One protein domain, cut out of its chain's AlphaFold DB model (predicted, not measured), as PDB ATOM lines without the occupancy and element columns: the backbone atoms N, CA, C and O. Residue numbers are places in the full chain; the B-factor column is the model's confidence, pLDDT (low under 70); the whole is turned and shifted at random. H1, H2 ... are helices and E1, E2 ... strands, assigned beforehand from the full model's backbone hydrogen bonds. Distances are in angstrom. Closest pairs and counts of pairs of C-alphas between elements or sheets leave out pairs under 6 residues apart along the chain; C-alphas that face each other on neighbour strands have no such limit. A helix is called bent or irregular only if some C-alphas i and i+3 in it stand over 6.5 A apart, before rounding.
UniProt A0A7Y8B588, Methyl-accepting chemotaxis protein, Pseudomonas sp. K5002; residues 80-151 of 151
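What this domain is: This is residues 80 to 151 of the 151 residues of the protein "Methyl-accepting chemotaxis protein" of Pseudomonas sp. K5002 (UniProt A0A7Y8B588). With little regular structure, this domain is an irregular helix, H1, covering one face of a small antiparallel sheet of E1, E2 and E3, in two layers, with two long stretches that hold no named element, residues 105 to 119 and 133 to 151. Of 72 printed residues, 28 are in named elements, mixed in class: H1, E1, E2, E3. The strands form a meander, each the antiparallel neighbour of the one before. The whole is compact, radius of gyration of the C-alphas 12.8 A, spans 34 by 26 by 21 A.

How they stand to each other: H1, residues 80 to 95, is irregular, with C-alphas 91 and 94 8.8 A apart and 6 of 12 O i to N i+4 pairs within hydrogen-bond range. It is on the sheet of E1, residues 101 to 104, E2, 120 to 124, and E3, 130 to 132, at a height of 8.4 A, over E1 and E2. It runs along the strands, at 20 degrees to E2 on the local plane. The closest C-alphas of H1 and E2 are Pro 88 and Trp 122, 6.4 A. Hairpin E1 and E2 has N 102 and O 122 at 2.9 A; hairpin E2 and E3 has N 131 and O 123 at 2.8 A.

Where its parts are: H1 begins at C-alpha 80 (19.859, 31.341, -1.141) and spans 24.5 A; E1 spans 10.9 A, E2 13.9 A and E3 6.8 A, ending at C-alpha 132 (31.454, 23.919, 6.630).

The domain as a whole: The printed part has no cut. The link E1 to E2 is long, and residues 133 to 151 hold no named element. No printed residue is under 70 in pLDDT.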
ATOM      1  N   SER A  80      18.404  31.509  -1.228       95.56
ATOM      2  CA  SER A  80      19.859  31.341  -1.141       95.56
ATOM      3  C   SER A  80      20.382  31.131   0.287       95.56
ATOM      4  O   SER A  80      21.313  30.348   0.483       95.56
ATOM      5  N   ASP A  81      19.793  31.802   1.282       95.94
ATOM      6  CA  ASP A  81      20.155  31.678   2.699       95.94
ATOM      7  C   ASP A  81      19.524  30.437   3.355       95.94
ATOM      8  O   ASP A  81      20.112  29.831   4.253       95.94
ATOM      9  N   ALA A  82      18.336  30.030   2.898       97.56
ATOM     10  CA  ALA A  82      17.662  28.822   3.358       97.56
ATOM     11  C   ALA A  82      18.452  27.559   2.986       97.56
ATOM     12  O   ALA A  82      18.516  26.622   3.784       97.56
ATOM     13  N   ILE A  83      19.132  27.561   1.836       97.38
ATOM     14  CA  ILE A  83      20.074  26.503   1.446       97.38
ATOM     15  C   ILE A  83      21.131  26.267   2.534       97.38
ATOM     16  O   ILE A  83      21.347  25.123   2.932       97.38
ATOM     17  N   ASP A  84      21.769  27.324   3.048       96.31
ATOM     18  CA  ASP A  84      22.838  27.189   4.050       96.31
ATOM     19  C   ASP A  84      22.328  26.648   5.388       96.31
ATOM     20  O   ASP A  84      23.057  25.949   6.093       96.31
ATOM     21  N   LYS A  85      21.067  26.942   5.722       96.12
ATOM     22  CA  LYS A  85      20.408  26.480   6.949       96.12
ATOM     23  C   LYS A  85      19.981  25.015   6.856       96.12
ATOM     24  O   LYS A  85      20.128  24.271   7.821       96.12
ATOM     25  N   VAL A  86      19.434  24.602   5.712       95.88
ATOM     26  CA  VAL A  86      18.776  23.295   5.552       95.88
ATOM     27  C   VAL A  86      19.745  22.210   5.085       95.88
ATOM     28  O   VAL A  86      19.672  21.077   5.566       95.88
ATOM     29  N   LEU A  87      20.676  22.537   4.183       97.00
ATOM     30  CA  LEU A  87      21.601  21.561   3.605       97.00
ATOM     31  C   LEU A  87      22.391  20.733   4.637       97.00
ATOM     32  O   LEU A  87      22.447  19.520   4.440       97.00
ATOM     33  N   PRO A  88      22.967  21.284   5.731       95.94
ATOM     34  CA  PRO A  88      23.683  20.452   6.701       95.94
ATOM     35  C   PRO A  88      22.782  19.382   7.329       95.94
ATOM     36  O   PRO A  88      23.209  18.242   7.467       95.94
ATOM     37  N   GLY A  89      21.521  19.706   7.633       95.19
ATOM     38  CA  GLY A  89      20.560  18.733   8.160       95.19
ATOM     39  C   GLY A  89      20.193  17.651   7.143       95.19
ATOM     40  O   GLY A  89      20.093  16.478   7.500       95.19
ATOM     41  N   LEU A  90      20.057  18.019   5.864       95.44
ATOM     42  CA  LEU A  90      19.839  17.044   4.792       95.44
ATOM     43  C   LEU A  90      21.047  16.123   4.605       95.44
ATOM     44  O   LEU A  90      20.853  14.942   4.331       95.44
ATOM     45  N   VAL A  91      22.270  16.643   4.753       96.25
ATOM     46  CA  VAL A  91      23.526  15.887   4.619       96.25
ATOM     47  C   VAL A  91      23.771  14.959   5.814       96.25
ATOM     48  O   VAL A  91      24.248  13.845   5.610       96.25
ATOM     49  N   ASP A  92      23.434  15.383   7.035       95.06
ATOM     50  CA  ASP A  92      23.843  14.701   8.268       95.06
ATOM     51  C   ASP A  92      23.282  13.282   8.424       95.06
ATOM     52  O   ASP A  92      23.944  12.448   9.036       95.06
ATOM     53  N   GLN A  93      22.090  12.990   7.884       90.12
ATOM     54  CA  GLN A  93      21.424  11.683   8.025       90.12
ATOM     55  C   GLN A  93      21.484  11.127   9.460       90.12
ATOM     56  O   GLN A  93      21.915   9.997   9.680       90.12
ATOM     57  N   TYR A  94      21.073  11.923  10.450       91.81
ATOM     58  CA  TYR A  94      21.114  11.520  11.865       91.81
ATOM     59  C   TYR A  94      22.518  11.093  12.346       91.81
ATOM     60  O   TYR A  94      22.647  10.207  13.190       91.81
ATOM     61  N   GLY A  95      23.573  11.705  11.806       93.50
ATOM     62  CA  GLY A  95      24.960  11.387  12.137       93.50
ATOM     63  C   GLY A  95      25.547  10.168  11.416       93.50
ATOM     64  O   GLY A  95      26.528   9.615  11.906       93.50
ATOM     65  N   GLU A  96      24.997   9.735  10.274       94.12
ATOM     66  CA  GLU A  96      25.536   8.599   9.504       94.12
ATOM     67  C   GLU A  96      26.983   8.867   9.047       94.12
ATOM     68  O   GLU A  96      27.244   9.695   8.165       94.12
ATOM     69  N   LEU A  97      27.933   8.155   9.658       94.81
ATOM     70  CA  LEU A  97      29.373   8.345   9.464       94.81
ATOM     71  C   LEU A  97      29.876   7.810   8.120       94.81
ATOM     72  O   LEU A  97      30.926   8.250   7.654       94.81
ATOM     73  N   LYS A  98      29.138   6.901   7.468       93.62
ATOM     74  CA  LYS A  98      29.464   6.439   6.107       93.62
ATOM     75  C   LYS A  98      29.328   7.558   5.074       93.62
ATOM     76  O   LYS A  98      29.959   7.500   4.021       93.62
ATOM     77  N   VAL A  99      28.525   8.585   5.367       94.12
ATOM     78  CA  VAL A  99      28.438   9.796   4.549       94.12
ATOM     79  C   VAL A  99      29.509  10.773   5.021       94.12
ATOM     80  O   VAL A  99      29.369  11.415   6.060       94.12
ATOM     81  N   PHE A 100      30.581  10.898   4.236       94.75
ATOM     82  CA  PHE A 100      31.658  11.852   4.510       94.75
ATOM     83  C   PHE A 100      31.164  13.302   4.507       94.75
ATOM     84  O   PHE A 100      31.603  14.112   5.314       94.75
ATOM     85  N   GLY A 101      30.273  13.652   3.586       95.25
ATOM     86  CA  GLY A 101      29.826  15.022   3.398       95.25
ATOM     87  C   GLY A 101      28.978  15.172   2.150       95.25
ATOM     88  O   GLY A 101      28.713  14.209   1.432       95.25
ATOM     89  N   GLY A 102      28.566  16.401   1.888       95.00
ATOM     90  CA  GLY A 102      27.708  16.732   0.768       95.00
ATOM     91  C   GLY A 102      27.614  18.233   0.578       95.00
ATOM     92  O   GLY A 102      27.848  19.026   1.495       95.00
ATOM     93  N   GLY A 103      27.300  18.628  -0.645       95.25
ATOM     94  CA  GLY A 103      27.238  20.025  -1.009       95.25
ATOM     95  C   GLY A 103      26.399  20.257  -2.247       95.25
ATOM     96  O   GLY A 103      25.954  19.319  -2.908       95.25
ATOM     97  N   ILE A 104      26.216  21.530  -2.560       96.38
ATOM     98  CA  ILE A 104      25.694  21.979  -3.839       96.38
ATOM     99  C   ILE A 104      26.713  22.906  -4.485       96.38
ATOM    100  O   ILE A 104      27.356  23.716  -3.811       96.38
ATOM    101  N   TRP A 105      26.823  22.821  -5.805       96.56
ATOM    102  CA  TRP A 105      27.749  23.622  -6.601       96.56
ATOM    103  C   TRP A 105      26.986  24.297  -7.750       96.56
ATOM    104  O   TRP A 105      27.028  23.836  -8.888       96.56
ATOM    105  N   PRO A 106      26.220  25.368  -7.482       96.12
ATOM    106  CA  PRO A 106      25.436  26.048  -8.512       96.12
ATOM    107  C   PRO A 106      26.335  26.692  -9.567       96.12
ATOM    108  O   PRO A 106      27.389  27.221  -9.226       96.12
ATOM    109  N   LEU A 107      25.912  26.723 -10.829       95.94
ATOM    110  CA  LEU A 107      26.618  27.487 -11.864       95.94
ATOM    111  C   LEU A 107      26.714  28.989 -11.500       95.94
ATOM    112  O   LEU A 107      25.916  29.480 -10.687       95.94
ATOM    113  N   PRO A 108      27.657  29.741 -12.104       97.38
ATOM    114  CA  PRO A 108      27.798  31.174 -11.870       97.38
ATOM    115  C   PRO A 108      26.474  31.923 -12.007       97.38
ATOM    116  O   PRO A 108      25.678  31.651 -12.908       97.38
ATOM    117  N   ASN A 109      26.249  32.886 -11.114       95.75
ATOM    118  CA  ASN A 109      25.047  33.724 -11.067       95.75
ATOM    119  C   ASN A 109      23.714  32.999 -10.792       95.75
ATOM    120  O   ASN A 109      22.704  33.684 -10.660       95.75
ATOM    121  N   GLN A 110      23.676  31.667 -10.659       94.56
ATOM    122  CA  GLN A 110      22.415  30.940 -10.434       94.56
ATOM    123  C   GLN A 110      21.905  31.059  -8.999       94.56
ATOM    124  O   GLN A 110      20.707  31.142  -8.767       94.56
ATOM    125  N   ARG A 111      22.817  31.076  -8.023       94.81
ATOM    126  CA  ARG A 111      22.446  31.173  -6.605       94.81
ATOM    127  C   ARG A 111      22.444  32.603  -6.069       94.81
ATOM    128  O   ARG A 111      21.648  32.945  -5.197       94.81
ATOM    129  N   THR A 112      23.386  33.420  -6.529       95.81
ATOM    130  CA  THR A 112      23.482  34.838  -6.170       95.81
ATOM    131  C   THR A 112      23.965  35.603  -7.393       95.81
ATOM    132  O   THR A 112      25.070  35.319  -7.867       95.81
ATOM    133  N   PRO A 113      23.169  36.552  -7.912       95.50
ATOM    134  CA  PRO A 113      23.577  37.385  -9.035       95.50
ATOM    135  C   PRO A 113      24.901  38.105  -8.756       95.50
ATOM    136  O   PRO A 113      25.114  38.624  -7.662       95.50
ATOM    137  N   GLY A 114      25.803  38.120  -9.739       96.31
ATOM    138  CA  GLY A 114      27.112  38.771  -9.633       96.31
ATOM    139  C   GLY A 114      28.183  37.952  -8.904       96.31
ATOM    140  O   GLY A 114      29.316  38.413  -8.787       96.31
ATOM    141  N   ARG A 115      27.867  36.737  -8.431       95.56
ATOM    142  CA  ARG A 115      28.831  35.862  -7.751       95.56
ATOM    143  C   ARG A 115      29.220  34.676  -8.630       95.56
ATOM    144  O   ARG A 115      28.374  33.881  -9.036       95.56
ATOM    145  N   ASN A 116      30.527  34.536  -8.864       96.56
ATOM    146  CA  ASN A 116      31.070  33.464  -9.697       96.56
ATOM    147  C   ASN A 116      30.975  32.081  -9.024       96.56
ATOM    148  O   ASN A 116      30.513  31.122  -9.632       96.56
ATOM    149  N   LYS A 117      31.386  31.988  -7.750       97.25
ATOM    150  CA  LYS A 117      31.390  30.744  -6.962       97.25
ATOM    151  C   LYS A 117      30.561  30.926  -5.695       97.25
ATOM    152  O   LYS A 117      30.903  31.758  -4.850       97.25
ATOM    153  N   HIS A 118      29.468  30.173  -5.580       97.31
ATOM    154  CA  HIS A 118      28.599  30.184  -4.398       97.31
ATOM    155  C   HIS A 118      28.076  28.781  -4.058       97.31
ATOM    156  O   HIS A 118      26.877  28.510  -4.036       97.31
ATOM    157  N   SER A 119      29.005  27.873  -3.795       96.94
ATOM    158  CA  SER A 119      28.710  26.535  -3.283       96.94
ATOM    159  C   SER A 119      28.370  26.555  -1.790       96.94
ATOM    160  O   SER A 119      28.811  27.445  -1.060       96.94
ATOM    161  N   THR A 120      27.620  25.559  -1.328       97.44
ATOM    162  CA  THR A 120      27.558  25.200   0.099       97.44
ATOM    163  C   THR A 120      28.076  23.787   0.206       97.44
ATOM    164  O   THR A 120      27.538  22.901  -0.450       97.44
ATOM    165  N   PHE A 121      29.110  23.571   1.010       96.88
ATOM    166  CA  PHE A 121      29.712  22.257   1.183       96.88
ATOM    167  C   PHE A 121      29.975  21.999   2.662       96.88
ATOM    168  O   PHE A 121      30.590  22.817   3.348       96.88
ATOM    169  N   TRP A 122      29.497  20.855   3.137       97.56
ATOM    170  CA  TRP A 122      29.703  20.367   4.492       97.56
ATOM    171  C   TRP A 122      30.374  19.002   4.438       97.56
ATOM    172  O   TRP A 122      30.039  18.164   3.601       97.56
ATOM    173  N   HIS A 123      31.313  18.774   5.344       96.81
ATOM    174  CA  HIS A 123      32.025  17.509   5.472       96.81
ATOM    175  C   HIS A 123      32.230  17.172   6.939       96.81
ATOM    176  O   HIS A 123      32.244  18.067   7.780       96.81
ATOM    177  N   ARG A 124      32.381  15.891   7.249       97.12
ATOM    178  CA  ARG A 124      32.702  15.436   8.592       97.12
ATOM    179  C   ARG A 124      34.172  15.705   8.883       97.12
ATOM    180  O   ARG A 124      35.047  15.351   8.094       97.12
ATOM    181  N   ASP A 125      34.424  16.339  10.019       95.44
ATOM    182  CA  ASP A 125      35.767  16.477  10.569       95.44
ATOM    183  C   ASP A 125      36.230  15.171  11.248       95.44
ATOM    184  O   ASP A 125      35.537  14.149  11.235       95.44
ATOM    185  N   ALA A 126      37.404  15.197  11.882       94.75
ATOM    186  CA  ALA A 126      37.958  14.036  12.584       94.75
ATOM    187  C   ALA A 126      37.088  13.539  13.760       94.75
ATOM    188  O   ALA A 126      37.267  12.412  14.215       94.75
ATOM    189  N   SER A 127      36.154  14.357  14.256       94.94
ATOM    190  CA  SER A 127      35.194  13.987  15.301       94.94
ATOM    191  C   SER A 127      33.882  13.417  14.746       94.94
ATOM    192  O   SER A 127      32.998  13.053  15.519       94.94
ATOM    193  N   GLY A 128      33.733  13.342  13.417       94.88
ATOM    194  CA  GLY A 128      32.513  12.887  12.751       94.88
ATOM    195  C   GLY A 128      31.417  13.954  12.659       94.88
ATOM    196  O   GLY A 128      30.320  13.667  12.173       94.88
ATOM    197  N   LYS A 129      31.682  15.191  13.098       96.00
ATOM    198  CA  LYS A 129      30.712  16.293  13.052       96.00
ATOM    199  C   LYS A 129      30.814  17.052  11.740       96.00
ATOM    200  O   LYS A 129      31.909  17.253  11.223       96.00
ATOM    201  N   LEU A 130      29.673  17.499  11.217       97.25
ATOM    202  CA  LEU A 130      29.653  18.325  10.016       97.25
ATOM    203  C   LEU A 130      30.279  19.699  10.279       97.25
ATOM    204  O   LEU A 130      29.841  20.449  11.151       97.25
ATOM    205  N   ALA A 131      31.262  20.034   9.454       97.19
ATOM    206  CA  ALA A 131      31.935  21.314   9.382       97.19
ATOM    207  C   ALA A 131      31.809  21.892   7.966       97.19
ATOM    208  O   ALA A 131      31.958  21.193   6.955       97.19
ATOM    209  N   VAL A 132      31.533  23.193   7.897       96.88
ATOM    210  CA  VAL A 132      31.454  23.919   6.630       96.88
ATOM    211  C   VAL A 132      32.838  24.011   5.994       96.88
ATOM    212  O   VAL A 132      33.836  24.270   6.666       96.88
ATOM    213  N   ASN A 133      32.903  23.816   4.682       96.31
ATOM    214  CA  ASN A 133      34.106  24.023   3.894       96.31
ATOM    215  C   ASN A 133      33.877  25.176   2.914       96.31
ATOM    216  O   ASN A 133      32.984  25.144   2.069       96.31
ATOM    217  N   THR A 134      34.710  26.205   3.035       96.50
ATOM    218  CA  THR A 134      34.617  27.438   2.246       96.50
ATOM    219  C   THR A 134      35.646  27.510   1.120       96.50
ATOM    220  O   THR A 134      35.618  28.465   0.342       96.50
ATOM    221  N   PHE A 135      36.520  26.505   0.977       96.31
ATOM    222  CA  PHE A 135      37.618  26.512   0.008       96.31
ATOM    223  C   PHE A 135      37.114  26.730  -1.420       96.31
ATOM    224  O   PHE A 135      37.600  27.627  -2.101       96.31
ATOM    225  N   TRP A 136      36.078  26.002  -1.846       96.12
ATOM    226  CA  TRP A 136      35.506  26.109  -3.198       96.12
ATOM    227  C   TRP A 136      34.890  27.476  -3.529       96.12
ATOM    228  O   TRP A 136      34.652  27.780  -4.697       96.12
ATOM    229  N   ASN A 137      34.666  28.322  -2.521       96.94
ATOM    230  CA  ASN A 137      34.205  29.697  -2.690       96.94
ATOM    231  C   ASN A 137      35.341  30.731  -2.643       96.94
ATOM    232  O   ASN A 137      35.072  31.908  -2.862       96.94
ATOM    233  N   SER A 138      36.578  30.318  -2.356       97.12
ATOM    234  CA  SER A 138      37.752  31.196  -2.299       97.12
ATOM    235  C   SER A 138      38.330  31.487  -3.685       97.12
ATOM    236  O   SER A 138      38.124  30.719  -4.628       97.12
ATOM    237  N   ASP A 139      39.113  32.557  -3.808       95.25
ATOM    238  CA  ASP A 139      39.797  32.907  -5.060       95.25
ATOM    239  C   ASP A 139      40.852  31.871  -5.466       95.25
ATOM    240  O   ASP A 139      41.032  31.614  -6.653       95.25
ATOM    241  N   ALA A 140      41.490  31.220  -4.488       96.56
ATOM    242  CA  ALA A 140      42.516  30.203  -4.723       96.56
ATOM    243  C   ALA A 140      41.960  28.898  -5.316       96.56
ATOM    244  O   ALA A 140      42.689  28.168  -5.987       96.56
ATOM    245  N   ALA A 141      40.687  28.575  -5.066       96.75
ATOM    246  CA  ALA A 141      40.085  27.372  -5.625       96.75
ATOM    247  C   ALA A 141      39.818  27.539  -7.126       96.75
ATOM    248  O   ALA A 141      39.302  28.584  -7.543       96.75
ATOM    249  N   PRO A 142      40.067  26.506  -7.946       96.31
ATOM    250  CA  PRO A 142      39.650  26.546  -9.333       96.31
ATOM    251  C   PRO A 142      38.120  26.595  -9.420       96.31
ATOM    252  O   PRO A 142      37.392  26.318  -8.461       96.31
ATOM    253  N   ASN A 143      37.610  26.955 -10.590       97.06
ATOM    254  CA  ASN A 143      36.179  26.910 -10.848       97.06
ATOM    255  C   ASN A 143      35.681  25.465 -10.760       97.06
ATOM    256  O   ASN A 143      36.109  24.614 -11.543       97.06
ATOM    257  N   TYR A 144      34.768  25.178  -9.828       96.44
ATOM    258  CA  TYR A 144      34.226  23.826  -9.655       96.44
ATOM    259  C   TYR A 144      33.494  23.323 -10.909       96.44
ATOM    260  O   TYR A 144      33.587  22.148 -11.237       96.44
ATOM    261  N   TYR A 145      32.847  24.218 -11.658       96.00
ATOM    262  CA  TYR A 145      32.118  23.890 -12.887       96.00
ATOM    263  C   TYR A 145      33.030  23.554 -14.080       96.00
ATOM    264  O   TYR A 145      32.560  23.057 -15.102       96.00
ATOM    265  N   ASP A 146      34.340  23.772 -13.941       96.12
ATOM    266  CA  ASP A 146      35.337  23.354 -14.928       96.12
ATOM    267  C   ASP A 146      35.962  21.987 -14.584       96.12
ATOM    268  O   ASP A 146      36.679  21.417 -15.411       96.12
ATOM    269  N   GLN A 147      35.695  21.443 -13.391       95.25
ATOM    270  CA  GLN A 147      36.313  20.207 -12.903       95.25
ATOM    271  C   GLN A 147      35.666  18.958 -13.507       95.25
ATOM    272  O   GLN A 147      34.477  18.939 -13.817       95.25
ATOM    273  N   SER A 148      36.442  17.879 -13.623       95.31
ATOM    274  CA  SER A 148      35.984  16.614 -14.214       95.31
ATOM    275  C   SER A 148      34.825  15.967 -13.460       95.31
ATOM    276  O   SER A 148      33.971  15.364 -14.085       95.31
ATOM    277  N   TRP A 149      34.780  16.106 -12.135       90.75
ATOM    278  CA  TRP A 149      33.726  15.527 -11.298       90.75
ATOM    279  C   TRP A 149      32.396  16.291 -11.368       90.75
ATOM    280  O   TRP A 149      31.390  15.792 -10.876       90.75
ATOM    281  N   TYR A 150      32.397  17.503 -11.929       90.06
ATOM    282  CA  TYR A 150      31.187  18.299 -12.123       90.06
ATOM    283  C   TYR A 150      30.484  17.980 -13.451       90.06
ATOM    284  O   TYR A 150      29.296  18.263 -13.594       90.06
ATOM    285  N   LYS A 151      31.229  17.442 -14.425       73.62
ATOM    286  CA  LYS A 151      30.776  17.183 -15.797       73.62
ATOM    287  C   LYS A 151      30.230  15.773 -15.974       73.62
ATOM    288  O   LYS A 151      30.768  14.844 -15.336       73.62
TER     289      LYS A 151